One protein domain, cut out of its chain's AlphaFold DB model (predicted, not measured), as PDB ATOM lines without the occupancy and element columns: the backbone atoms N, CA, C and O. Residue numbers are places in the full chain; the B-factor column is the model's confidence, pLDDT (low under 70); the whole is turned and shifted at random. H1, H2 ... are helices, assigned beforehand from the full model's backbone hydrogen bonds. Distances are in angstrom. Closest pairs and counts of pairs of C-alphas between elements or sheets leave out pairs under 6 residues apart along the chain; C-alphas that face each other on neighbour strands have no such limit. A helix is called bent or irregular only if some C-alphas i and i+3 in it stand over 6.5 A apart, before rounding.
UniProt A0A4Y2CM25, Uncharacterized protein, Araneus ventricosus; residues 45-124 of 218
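What this domain is: This is residues 45 to 124 of the 218 residues of an uncharacterized protein of Araneus ventricosus (UniProt A0A4Y2CM25). Two helices of middling length, H1 and H3, sit side by side at an angle and run the same way, and a long bent helix, H4, runs back past them, its first arm crossing H3 and its second arm passing H1. A very short helix, H2, sits by H1 on the side away from H4, and residues 96 to 102 stick out at one end. The printed part has 80 residues with four named helices, in the order H1, H2, H3, H4, and no named strand; the class is all helix. It is compact, with a radius of gyration of the C-alphas of 12.2 A and spans of 37 by 27 by 25 A.

How they stand to each other: H4, residues 101 to 123, was assigned as one helix by its hydrogen bonds but is bent: C-alphas 112 and 115 are 7.0 A apart. Its arms, H4a, residues 101 to 112, and H4b, residues 115 to 123, stand at a shallow tilt of 29 degrees. H4a touches H3, residues 82 to 94, at a steep tilt of 61 degrees, opposite ways; their closest C-alphas, of Leu 90 and Ile 107, are 6.1 A apart. H3 touches H1, residues 48 to 62, the same way, at a tilt of 37 degrees, only just steep; the closest C-alphas are those of Leu 53 and Tyr 87, 5.5 A apart. H4b only just touches H1, with 3 pairs of C-alphas within 8 A and with residues 53 to 57 of H1 alone, opposite ways at a steep tilt of 44 degrees; the closest C-alphas are those of Leu 53 and Ala 115, 7.5 A apart. H2, residues 67 to 71, only just touches H1, with 3 pairs within 8 A and with residues 52 to 56 of H1 alone; the closest C-alphas, of Ile 56 and Leu 69, are 7.1 A apart. H2 is apart from H3. Every O i to N i+4 pair is within hydrogen-bond range in H1, H2, H3 and H4b; in H4a 7 of 8 are.

Where its parts are: H4a measures 16.7 A from first to last C-alpha and H4b 12.4 A, ending at C-alpha 123 at (145.844, 142.331, 153.449). H1 measures 20.8 A and begins at C-alpha 48 at (144.574, 150.015, 139.195). H3 measures 18.8 A, from C-alpha 82 at (141.441, 135.185, 137.318), and H2 6.5 A.

The domain as a whole: The two C-alphas farthest apart are those of Asn 98 and His 124, at 38.0 A. The printed part has no cut. The link from H1 to H2 is tight, and those from H2 to H3 and from H3 to H4 are short. The mean pLDDT of the printed part is 83.3; residue 67, residue 70 and residues 73 to 80 are under 70.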
ATOM      1  N   ASN A  45     146.623 151.289 149.005       73.44
ATOM      2  CA  ASN A  45     147.670 150.329 148.593       73.44
ATOM      3  C   ASN A  45     147.305 149.425 147.396       73.44
ATOM      4  O   ASN A  45     147.982 148.430 147.123       73.44
ATOM      5  N   LEU A  46     146.219 149.727 146.680       80.75
ATOM      6  CA  LEU A  46     145.722 148.881 145.590       80.75
ATOM      7  C   LEU A  46     146.232 149.333 144.209       80.75
ATOM      8  O   LEU A  46     146.208 150.518 143.865       80.75
ATOM      9  N   SER A  47     146.621 148.368 143.369       83.50
ATOM     10  CA  SER A  47     146.890 148.622 141.944       83.50
ATOM     11  C   SER A  47     145.604 148.986 141.192       83.50
ATOM     12  O   SER A  47     144.503 148.680 141.648       83.50
ATOM     13  N   CYS A  48     145.725 149.580 140.001       81.38
ATOM     14  CA  CYS A  48     144.574 150.015 139.195       81.38
ATOM     15  C   CYS A  48     143.536 148.896 138.966       81.38
ATOM     16  O   CYS A  48     142.337 149.102 139.142       81.38
ATOM     17  N   ILE A  49     143.996 147.677 138.667       81.50
ATOM     18  CA  ILE A  49     143.116 146.520 138.455       81.50
ATOM     19  C   ILE A  49     142.386 146.108 139.747       81.50
ATOM     20  O   ILE A  49     141.216 145.737 139.711       81.50
ATOM     21  N   GLN A  50     143.067 146.171 140.890       85.62
ATOM     22  CA  GLN A  50     142.491 145.790 142.184       85.62
ATOM     23  C   GLN A  50     141.473 146.827 142.657       85.62
ATOM     24  O   GLN A  50     140.392 146.455 143.106       85.62
ATOM     25  N   LYS A  51     141.781 148.118 142.470       85.75
ATOM     26  CA  LYS A  51     140.833 149.221 142.683       85.75
ATOM     27  C   LYS A  51     139.595 149.044 141.819       85.75
ATOM     28  O   LYS A  51     138.489 149.161 142.318       85.75
ATOM     29  N   TYR A  52     139.767 148.670 140.551       86.62
ATOM     30  CA  TYR A  52     138.629 148.418 139.673       86.62
ATOM     31  C   TYR A  52     137.720 147.297 140.187       86.62
ATOM     32  O   TYR A  52     136.508 147.486 140.194       86.62
ATOM     33  N   LEU A  53     138.278 146.164 140.648       88.00
ATOM     34  CA  LEU A  53     137.472 145.094 141.252       88.00
ATOM     35  C   LEU A  53     136.724 145.588 142.503       88.00
ATOM     36  O   LEU A  53     135.552 145.263 142.676       88.00
ATOM     37  N   LEU A  54     137.379 146.371 143.361       87.62
ATOM     38  CA  LEU A  54     136.745 146.915 144.562       87.62
ATOM     39  C   LEU A  54     135.598 147.873 144.206       87.62
ATOM     40  O   LEU A  54     134.491 147.742 144.731       87.62
ATOM     41  N   ASP A  55     135.846 148.790 143.275       87.69
ATOM     42  CA  ASP A  55     134.890 149.812 142.854       87.69
ATOM     43  C   ASP A  55     133.668 149.181 142.169       87.69
ATOM     44  O   ASP A  55     132.536 149.567 142.458       87.69
ATOM     45  N   ILE A  56     133.862 148.172 141.307       88.19
ATOM     46  CA  ILE A  56     132.742 147.483 140.646       88.19
ATOM     47  C   ILE A  56     131.929 146.627 141.618       88.19
ATOM     48  O   ILE A  56     130.704 146.655 141.546       88.19
ATOM     49  N   CYS A  57     132.565 145.924 142.563       89.25
ATOM     50  CA  CYS A  57     131.839 145.224 143.626       89.25
ATOM     51  C   CYS A  57     131.025 146.213 144.471       89.25
ATOM     52  O   CYS A  57     129.869 145.943 144.791       89.25
ATOM     53  N   THR A  58     131.586 147.387 144.773       88.31
ATOM     54  CA  THR A  58     130.901 148.440 145.534       88.31
ATOM     55  C   THR A  58     129.697 148.998 144.775       88.31
ATOM     56  O   THR A  58     128.616 149.090 145.350       88.31
ATOM     57  N   ALA A  59     129.854 149.304 143.484       87.81
ATOM     58  CA  ALA A  59     128.774 149.795 142.624       87.81
ATOM     59  C   ALA A  59     127.642 148.768 142.457       87.81
ATOM     60  O   ALA A  59     126.460 149.102 142.502       87.81
ATOM     61  N   ILE A  60     127.999 147.492 142.308       88.88
ATOM     62  CA  ILE A  60     127.031 146.395 142.249       88.88
ATOM     63  C   ILE A  60     126.309 146.232 143.589       88.88
ATOM     64  O   ILE A  60     125.110 145.982 143.610       88.88
ATOM     65  N   SER A  61     127.000 146.423 144.710       87.62
ATOM     66  CA  SER A  61     126.376 146.335 146.036       87.62
ATOM     67  C   SER A  61     125.414 147.478 146.313       87.62
ATOM     68  O   SER A  61     124.372 147.268 146.925       87.62
ATOM     69  N   SER A  62     125.748 148.690 145.864       85.81
ATOM     70  CA  SER A  62     124.881 149.857 146.022       85.81
ATOM     71  C   SER A  62     123.719 149.880 145.030       85.81
ATOM     72  O   SER A  62     122.771 150.628 145.238       85.81
ATOM     73  N   GLY A  63     123.787 149.100 143.945       83.94
ATOM     74  CA  GLY A  63     122.838 149.190 142.832       83.94
ATOM     75  C   GLY A  63     123.009 150.456 141.984       83.94
ATOM     76  O   GLY A  63     122.202 150.706 141.093       83.94
ATOM     77  N   VAL A  64     124.049 151.261 142.238       80.44
ATOM     78  CA  VAL A  64     124.291 152.530 141.540       80.44
ATOM     79  C   VAL A  64     125.497 152.378 140.621       80.44
ATOM     80  O   VAL A  64     126.642 152.286 141.067       80.44
ATOM     81  N   GLY A  65     125.245 152.373 139.313       71.50
ATOM     82  CA  GLY A  65     126.296 152.383 138.299       71.50
ATOM     83  C   GLY A  65     126.934 153.766 138.177       71.50
ATOM     84  O   GLY A  65     126.296 154.695 137.691       71.50
ATOM     85  N   SER A  66     128.198 153.914 138.580       72.19
ATOM     86  CA  SER A  66     128.948 155.154 138.335       72.19
ATOM     87  C   SER A  66     129.361 155.271 136.863       72.19
ATOM     88  O   SER A  66     129.896 154.326 136.272       72.19
ATOM     89  N   SER A  67     129.170 156.455 136.275       67.94
ATOM     90  CA  SER A  67     129.621 156.776 134.915       67.94
ATOM     91  C   SER A  67     131.150 156.726 134.778       67.94
ATOM     92  O   SER A  67     131.662 156.393 133.708       67.94
ATOM     93  N   ASP A  68     131.895 156.954 135.860       71.62
ATOM     94  CA  ASP A  68     133.357 156.835 135.867       71.62
ATOM     95  C   ASP A  68     133.803 155.378 135.750       71.62
ATOM     96  O   ASP A  68     134.760 155.060 135.040       71.62
ATOM     97  N   LEU A  69     133.064 154.458 136.378       73.44
ATOM     98  CA  LEU A  69     133.292 153.024 136.228       73.44
ATOM     99  C   LEU A  69     132.999 152.565 134.791       73.44
ATOM    100  O   LEU A  69     133.691 151.683 134.272       73.44
ATOM    101  N   ALA A  70     132.014 153.192 134.132       69.75
ATOM    102  CA  ALA A  70     131.675 152.952 132.730       69.75
ATOM    103  C   ALA A  70     132.854 153.257 131.792       69.75
ATOM    104  O   ALA A  70     133.131 152.464 130.894       69.75
ATOM    105  N   LYS A  71     133.550 154.375 132.037       72.06
ATOM    106  CA  LYS A  71     134.629 154.913 131.191       72.06
ATOM    107  C   LYS A  71     135.978 154.220 131.381       72.06
ATOM    108  O   LYS A  71     136.829 154.286 130.495       72.06
ATOM    109  N   ARG A  72     136.206 153.570 132.526       74.31
ATOM    110  CA  ARG A  72     137.469 152.867 132.789       74.31
ATOM    111  C   ARG A  72     137.622 151.677 131.848       74.31
ATOM    112  O   ARG A  72     136.819 150.747 131.883       74.31
ATOM    113  N   GLN A  73     138.691 151.689 131.054       64.19
ATOM    114  CA  GLN A  73     139.032 150.559 130.201       64.19
ATOM    115  C   GLN A  73     139.800 149.502 131.000       64.19
ATOM    116  O   GLN A  73     140.911 149.763 131.470       64.19
ATOM    117  N   PRO A  74     139.243 148.297 131.169       64.50
ATOM    118  CA  PRO A  74     139.993 147.200 131.728       64.50
ATOM    119  C   PRO A  74     141.091 146.756 130.763       64.50
ATOM    120  O   PRO A  74     140.872 146.636 129.558       64.50
ATOM    121  N   GLY A  75     142.264 146.438 131.311       63.75
ATOM    122  CA  GLY A  75     143.371 145.890 130.529       63.75
ATOM    123  C   GLY A  75     143.017 144.586 129.795       63.75
ATOM    124  O   GLY A  75     141.977 143.955 130.027       63.75
ATOM    125  N   THR A  76     143.910 144.162 128.901       66.38
ATOM    126  CA  THR A  76     143.731 142.975 128.054       66.38
ATOM    127  C   THR A  76     143.405 141.722 128.871       66.38
ATOM    128  O   THR A  76     144.061 141.425 129.873       66.38
ATOM    129  N   LEU A  77     142.401 140.961 128.421       62.03
ATOM    130  CA  LEU A  77     142.015 139.686 129.023       62.03
ATOM    131  C   LEU A  77     143.177 138.686 128.934       62.03
ATOM    132  O   LEU A  77     143.517 138.216 127.852       62.03
ATOM    133  N   LYS A  78     143.767 138.335 130.081       63.59
ATOM    134  CA  LYS A  78     144.757 137.255 130.198       63.59
ATOM    135  C   LYS A  78     144.112 136.081 130.933       63.59
ATOM    136  O   LYS A  78     143.778 136.220 132.104       63.59
ATOM    137  N   LEU A  79     143.964 134.933 130.262       54.09
ATOM    138  CA  LEU A  79     143.306 133.728 130.807       54.09
ATOM    139  C   LEU A  79     143.914 133.245 132.133       54.09
ATOM    140  O   LEU A  79     143.181 132.819 133.016       54.09
ATOM    141  N   ALA A  80     145.231 133.379 132.307       55.16
ATOM    142  CA  ALA A  80     145.926 132.986 133.535       55.16
ATOM    143  C   ALA A  80     145.653 133.911 134.741       55.16
ATOM    144  O   ALA A  80     146.100 133.630 135.849       55.16
ATOM    145  N   ARG A  81     144.961 135.044 134.548       73.69
ATOM    146  CA  ARG A  81     144.735 136.053 135.592       73.69
ATOM    147  C   ARG A  81     143.252 136.121 135.928       73.69
ATOM    148  O   ARG A  81     142.526 136.957 135.398       73.69
ATOM    149  N   TRP A  82     142.829 135.273 136.859       83.44
ATOM    150  CA  TRP A  82     141.441 135.185 137.318       83.44
ATOM    151  C   TRP A  82     140.847 136.532 137.773       83.44
ATOM    152  O   TRP A  82     139.690 136.818 137.484       83.44
ATOM    153  N   LEU A  83     141.665 137.419 138.356       84.62
ATOM    154  CA  LEU A  83     141.262 138.785 138.713       84.62
ATOM    155  C   LEU A  83     140.697 139.564 137.511       84.62
ATOM    156  O   LEU A  83     139.686 140.250 137.635       84.62
ATOM    157  N   THR A  84     141.324 139.413 136.340       82.88
ATOM    158  CA  THR A  84     140.891 140.041 135.087       82.88
ATOM    159  C   THR A  84     139.582 139.466 134.567       82.88
ATOM    160  O   THR A  84     138.733 140.198 134.062       82.88
ATOM    161  N   THR A  85     139.397 138.160 134.714       86.75
ATOM    162  CA  THR A  85     138.156 137.483 134.343       86.75
ATOM    163  C   THR A  85     137.004 137.904 135.251       86.75
ATOM    164  O   THR A  85     135.929 138.228 134.755       86.75
ATOM    165  N   ALA A  86     137.237 137.965 136.563       89.50
ATOM    166  CA  ALA A  86     136.221 138.281 137.558       89.50
ATOM    167  C   ALA A  86     135.596 139.662 137.330       89.50
ATOM    168  O   ALA A  86     134.383 139.762 137.152       89.50
ATOM    169  N   TYR A  87     136.397 140.731 137.246       87.62
ATOM    170  CA  TYR A  87     135.808 142.052 137.023       87.62
ATOM    171  C   TYR A  87     135.181 142.184 135.624       87.62
ATOM    172  O   TYR A  87     134.270 142.987 135.455       87.62
ATOM    173  N   ARG A  88     135.625 141.420 134.609       88.50
ATOM    174  CA  ARG A  88     134.985 141.418 133.278       88.50
ATOM    175  C   ARG A  88     133.628 140.731 133.300       88.50
ATOM    176  O   ARG A  88     132.720 141.211 132.637       88.50
ATOM    177  N   ILE A  89     133.464 139.668 134.086       91.62
ATOM    178  CA  ILE A  89     132.152 139.050 134.329       91.62
ATOM    179  C   ILE A  89     131.215 140.064 134.995       91.62
ATOM    180  O   ILE A  89     130.074 140.227 134.565       91.62
ATOM    181  N   LEU A  90     131.709 140.800 135.996       90.94
ATOM    182  CA  LEU A  90     130.942 141.873 136.634       90.94
ATOM    183  C   LEU A  90     130.643 143.028 135.666       90.94
ATOM    184  O   LEU A  90     129.541 143.568 135.676       90.94
ATOM    185  N   ARG A  91     131.586 143.381 134.784       90.25
ATOM    186  CA  ARG A  91     131.355 144.387 133.742       90.25
ATOM    187  C   ARG A  91     130.288 143.927 132.752       90.25
ATOM    188  O   ARG A  91     129.405 144.698 132.402       90.25
ATOM    189  N   LEU A  92     130.337 142.668 132.335       90.50
ATOM    190  CA  LEU A  92     129.335 142.088 131.452       90.50
ATOM    191  C   LEU A  92     127.939 142.146 132.088       90.50
ATOM    192  O   LEU A  92     126.975 142.483 131.408       90.50
ATOM    193  N   TYR A  93     127.830 141.892 133.392       90.00
ATOM    194  CA  TYR A  93     126.570 141.974 134.132       90.00
ATOM    195  C   TYR A  93     125.919 143.358 134.088       90.00
ATOM    196  O   TYR A  93     124.743 143.465 133.740       90.00
ATOM    197  N   ILE A  94     126.685 144.410 134.390       88.25
ATOM    198  CA  ILE A  94     126.185 145.796 134.375       88.25
ATOM    199  C   ILE A  94     125.957 146.337 132.956       88.25
ATOM    200  O   ILE A  94     125.437 147.437 132.796       88.25
ATOM    201  N   SER A  95     126.329 145.566 131.932       87.56
ATOM    202  CA  SER A  95     126.183 145.902 130.515       87.56
ATOM    203  C   SER A  95     125.218 144.987 129.754       87.56
ATOM    204  O   SER A  95     125.061 145.144 128.545       87.56
ATOM    205  N   THR A  96     124.555 144.036 130.426       85.94
ATOM    206  CA  THR A  96     123.646 143.077 129.778       85.94
ATOM    207  C   THR A  96     122.258 143.099 130.411       85.94
ATOM    208  O   THR A  96     122.087 142.806 131.599       85.94
ATOM    209  N   SER A  97     121.235 143.393 129.604       82.00
ATOM    210  CA  SER A  97     119.840 143.396 130.062       82.00
ATOM    211  C   SER A  97     119.334 141.978 130.341       82.00
ATOM    212  O   SER A  97     118.811 141.723 131.427       82.00
ATOM    213  N   ASN A  98     119.561 141.038 129.413       81.81
ATOM    214  CA  ASN A  98     119.138 139.640 129.539       81.81
ATOM    215  C   ASN A  98     120.234 138.772 130.183       81.81
ATOM    216  O   ASN A  98     121.267 138.489 129.577       81.81
ATOM    217  N   LYS A  99     120.019 138.362 131.434       82.38
ATOM    218  CA  LYS A  99     121.020 137.677 132.259       82.38
ATOM    219  C   LYS A  99     120.748 136.174 132.258       82.38
ATOM    220  O   LYS A  99     119.708 135.734 132.737       82.38
ATOM    221  N   SER A 100     121.697 135.377 131.767       86.75
ATOM    222  CA  SER A 100     121.590 133.918 131.849       86.75
ATOM    223  C   SER A 100     121.735 133.437 133.297       86.75
ATOM    224  O   SER A 100     122.467 134.036 134.087       86.75
ATOM    225  N   ASN A 101     121.109 132.307 133.641       86.12
ATOM    226  CA  ASN A 101     121.244 131.707 134.977       86.12
ATOM    227  C   ASN A 101     122.717 131.470 135.356       86.12
ATOM    228  O   ASN A 101     123.114 131.723 136.490       86.12
ATOM    229  N   GLY A 102     123.542 131.044 134.391       86.50
ATOM    230  CA  GLY A 102     124.987 130.881 134.569       86.50
ATOM    231  C   GLY A 102     125.694 132.181 134.953       86.50
ATOM    232  O   GLY A 102     126.508 132.190 135.876       86.50
ATOM    233  N   LEU A 103     125.348 133.292 134.290       87.31
ATOM    234  CA  LEU A 103     125.891 134.606 134.617       87.31
ATOM    235  C   LEU A 103     125.452 135.041 136.017       87.31
ATOM    236  O   LEU A 103     126.300 135.503 136.772       87.31
ATOM    237  N   ILE A 104     124.179 134.825 136.380       89.38
ATOM    238  CA  ILE A 104     123.621 135.159 137.703       89.38
ATOM    239  C   ILE A 104     124.385 134.452 138.835       89.38
ATOM    240  O   ILE A 104     124.696 135.055 139.858       89.38
ATOM    241  N   ILE A 105     124.757 133.188 138.649       90.38
ATOM    242  CA  ILE A 105     125.527 132.452 139.661       90.38
ATOM    243  C   ILE A 105     126.918 133.066 139.843       90.38
ATOM    244  O   ILE A 105     127.362 133.265 140.971       90.38
ATOM    245  N   LEU A 106     127.603 133.405 138.747       91.56
ATOM    246  CA  LEU A 106     128.946 133.987 138.804       91.56
ATOM    247  C   LEU A 106     128.947 135.390 139.422       91.56
ATOM    248  O   LEU A 106     129.833 135.710 140.210       91.56
ATOM    249  N   ILE A 107     127.951 136.215 139.097       91.56
ATOM    250  CA  ILE A 107     127.835 137.601 139.589       91.56
ATOM    251  C   ILE A 107     127.429 137.661 141.057       91.56
ATOM    252  O   ILE A 107     127.724 138.656 141.702       91.56
ATOM    253  N   VAL A 108     126.835 136.596 141.605       92.31
ATOM    254  CA  VAL A 108     126.667 136.423 143.055       92.31
ATOM    255  C   VAL A 108     127.950 135.871 143.685       92.31
ATOM    256  O   VAL A 108     128.411 136.378 144.705       92.31
ATOM    257  N   PHE A 109     128.580 134.869 143.065       92.88
ATOM    258  CA  PHE A 109     129.780 134.220 143.598       92.88
ATOM    259  C   PHE A 109     130.982 135.159 143.728       92.88
ATOM    260  O   PHE A 109     131.701 135.115 144.726       92.88
ATOM    261  N   ILE A 110     131.213 136.012 142.731       93.06
ATOM    262  CA  ILE A 110     132.366 136.911 142.710       93.06
ATOM    263  C   ILE A 110     132.369 137.875 143.911       93.06
ATOM    264  O   ILE A 110     133.345 137.846 144.659       93.06
ATOM    265  N   PRO A 111     131.329 138.700 144.139       90.75
ATOM    266  CA  PRO A 111     131.296 139.624 145.269       90.75
ATOM    267  C   PRO A 111     131.102 138.924 146.620       90.75
ATOM    268  O   PRO A 111     131.559 139.451 147.628       90.75
ATOM    269  N   ARG A 112     130.472 137.739 146.676       91.75
ATOM    270  CA  ARG A 112     130.253 137.026 147.950       91.75
ATOM    271  C   ARG A 112     131.406 136.145 148.413       91.75
ATOM    272  O   ARG A 112     131.508 135.890 149.600       91.75
ATOM    273  N   VAL A 113     132.222 135.617 147.501       92.44
ATOM    274  CA  VAL A 113     133.256 134.617 147.836       92.44
ATOM    275  C   VAL A 113     134.614 135.055 147.328       92.44
ATOM    276  O   VAL A 113     135.563 135.183 148.100       92.44
ATOM    277  N   TYR A 114     134.724 135.293 146.019       92.31
ATOM    278  CA  TYR A 114     136.025 135.496 145.394       92.31
ATOM    279  C   TYR A 114     136.679 136.817 145.804       92.31
ATOM    280  O   TYR A 114     137.822 136.804 146.256       92.31
ATOM    281  N   ALA A 115     135.984 137.944 145.633       91.06
ATOM    282  CA  ALA A 115     136.539 139.258 145.930       91.06
ATOM    283  C   ALA A 115     136.909 139.393 147.420       91.06
ATOM    284  O   ALA A 115     138.067 139.730 147.673       91.06
ATOM    285  N   PRO A 116     136.037 139.047 148.392       91.19
ATOM    286  CA  PRO A 116     136.391 139.086 149.814       91.19
ATOM    287  C   PRO A 116     137.619 138.230 150.138       91.19
ATOM    288  O   PRO A 116     138.569 138.725 150.742       91.19
ATOM    289  N   SER A 117     137.675 136.991 149.633       91.88
ATOM    290  CA  SER A 117     138.819 136.094 149.856       91.88
ATOM    291  C   SER A 117     140.116 136.632 149.247       91.88
ATOM    292  O   SER A 117     141.164 136.609 149.889       91.88
ATOM    293  N   TRP A 118     140.055 137.147 148.015       91.31
ATOM    294  CA  TRP A 118     141.214 137.716 147.324       91.31
ATOM    295  C   TRP A 118     141.769 138.931 148.075       91.31
ATOM    296  O   TRP A 118     142.978 139.067 148.263       91.31
ATOM    297  N   PHE A 119     140.873 139.803 148.534       89.69
ATOM    298  CA  PHE A 119     141.218 140.986 149.306       89.69
ATOM    299  C   PHE A 119     141.767 140.630 150.690       89.69
ATOM    300  O   PHE A 119     142.760 141.223 151.109       89.69
ATOM    301  N   ARG A 120     141.213 139.613 151.357       90.50
ATOM    302  CA  ARG A 120     141.732 139.116 152.635       90.50
ATOM    303  C   ARG A 120     143.177 138.630 152.520       90.50
ATOM    304  O   ARG A 120     144.007 139.097 153.289       90.50
ATOM    305  N   ILE A 121     143.490 137.816 151.508       90.94
ATOM    306  CA  ILE A 121     144.867 137.368 151.211       90.94
ATOM    307  C   ILE A 121     145.786 138.561 150.926       90.94
ATOM    308  O   ILE A 121     146.959 138.573 151.284       90.94
ATOM    309  N   LYS A 122     145.271 139.596 150.250       88.06
ATOM    310  CA  LYS A 122     146.077 140.776 149.925       88.06
ATOM    311  C   LYS A 122     146.491 141.559 151.176       88.06
ATOM    312  O   LYS A 122     147.608 142.081 151.202       88.06
ATOM    313  N   VAL A 123     145.600 141.654 152.163       88.00
ATOM    314  CA  VAL A 123     145.844 142.331 153.449       88.00
ATOM    315  C   VAL A 123     146.722 141.475 154.347       88.00
ATOM    316  O   VAL A 123     147.764 141.933 154.805       88.00
ATOM    317  N   HIS A 124     146.324 140.225 154.549       89.31
ATOM    318  CA  HIS A 124     147.017 139.253 155.378       89.31
ATOM    319  C   HIS A 124     147.841 138.355 154.462       89.31
ATOM    320  O   HIS A 124     147.442 137.255 154.139       89.31
TER     321      HIS A 124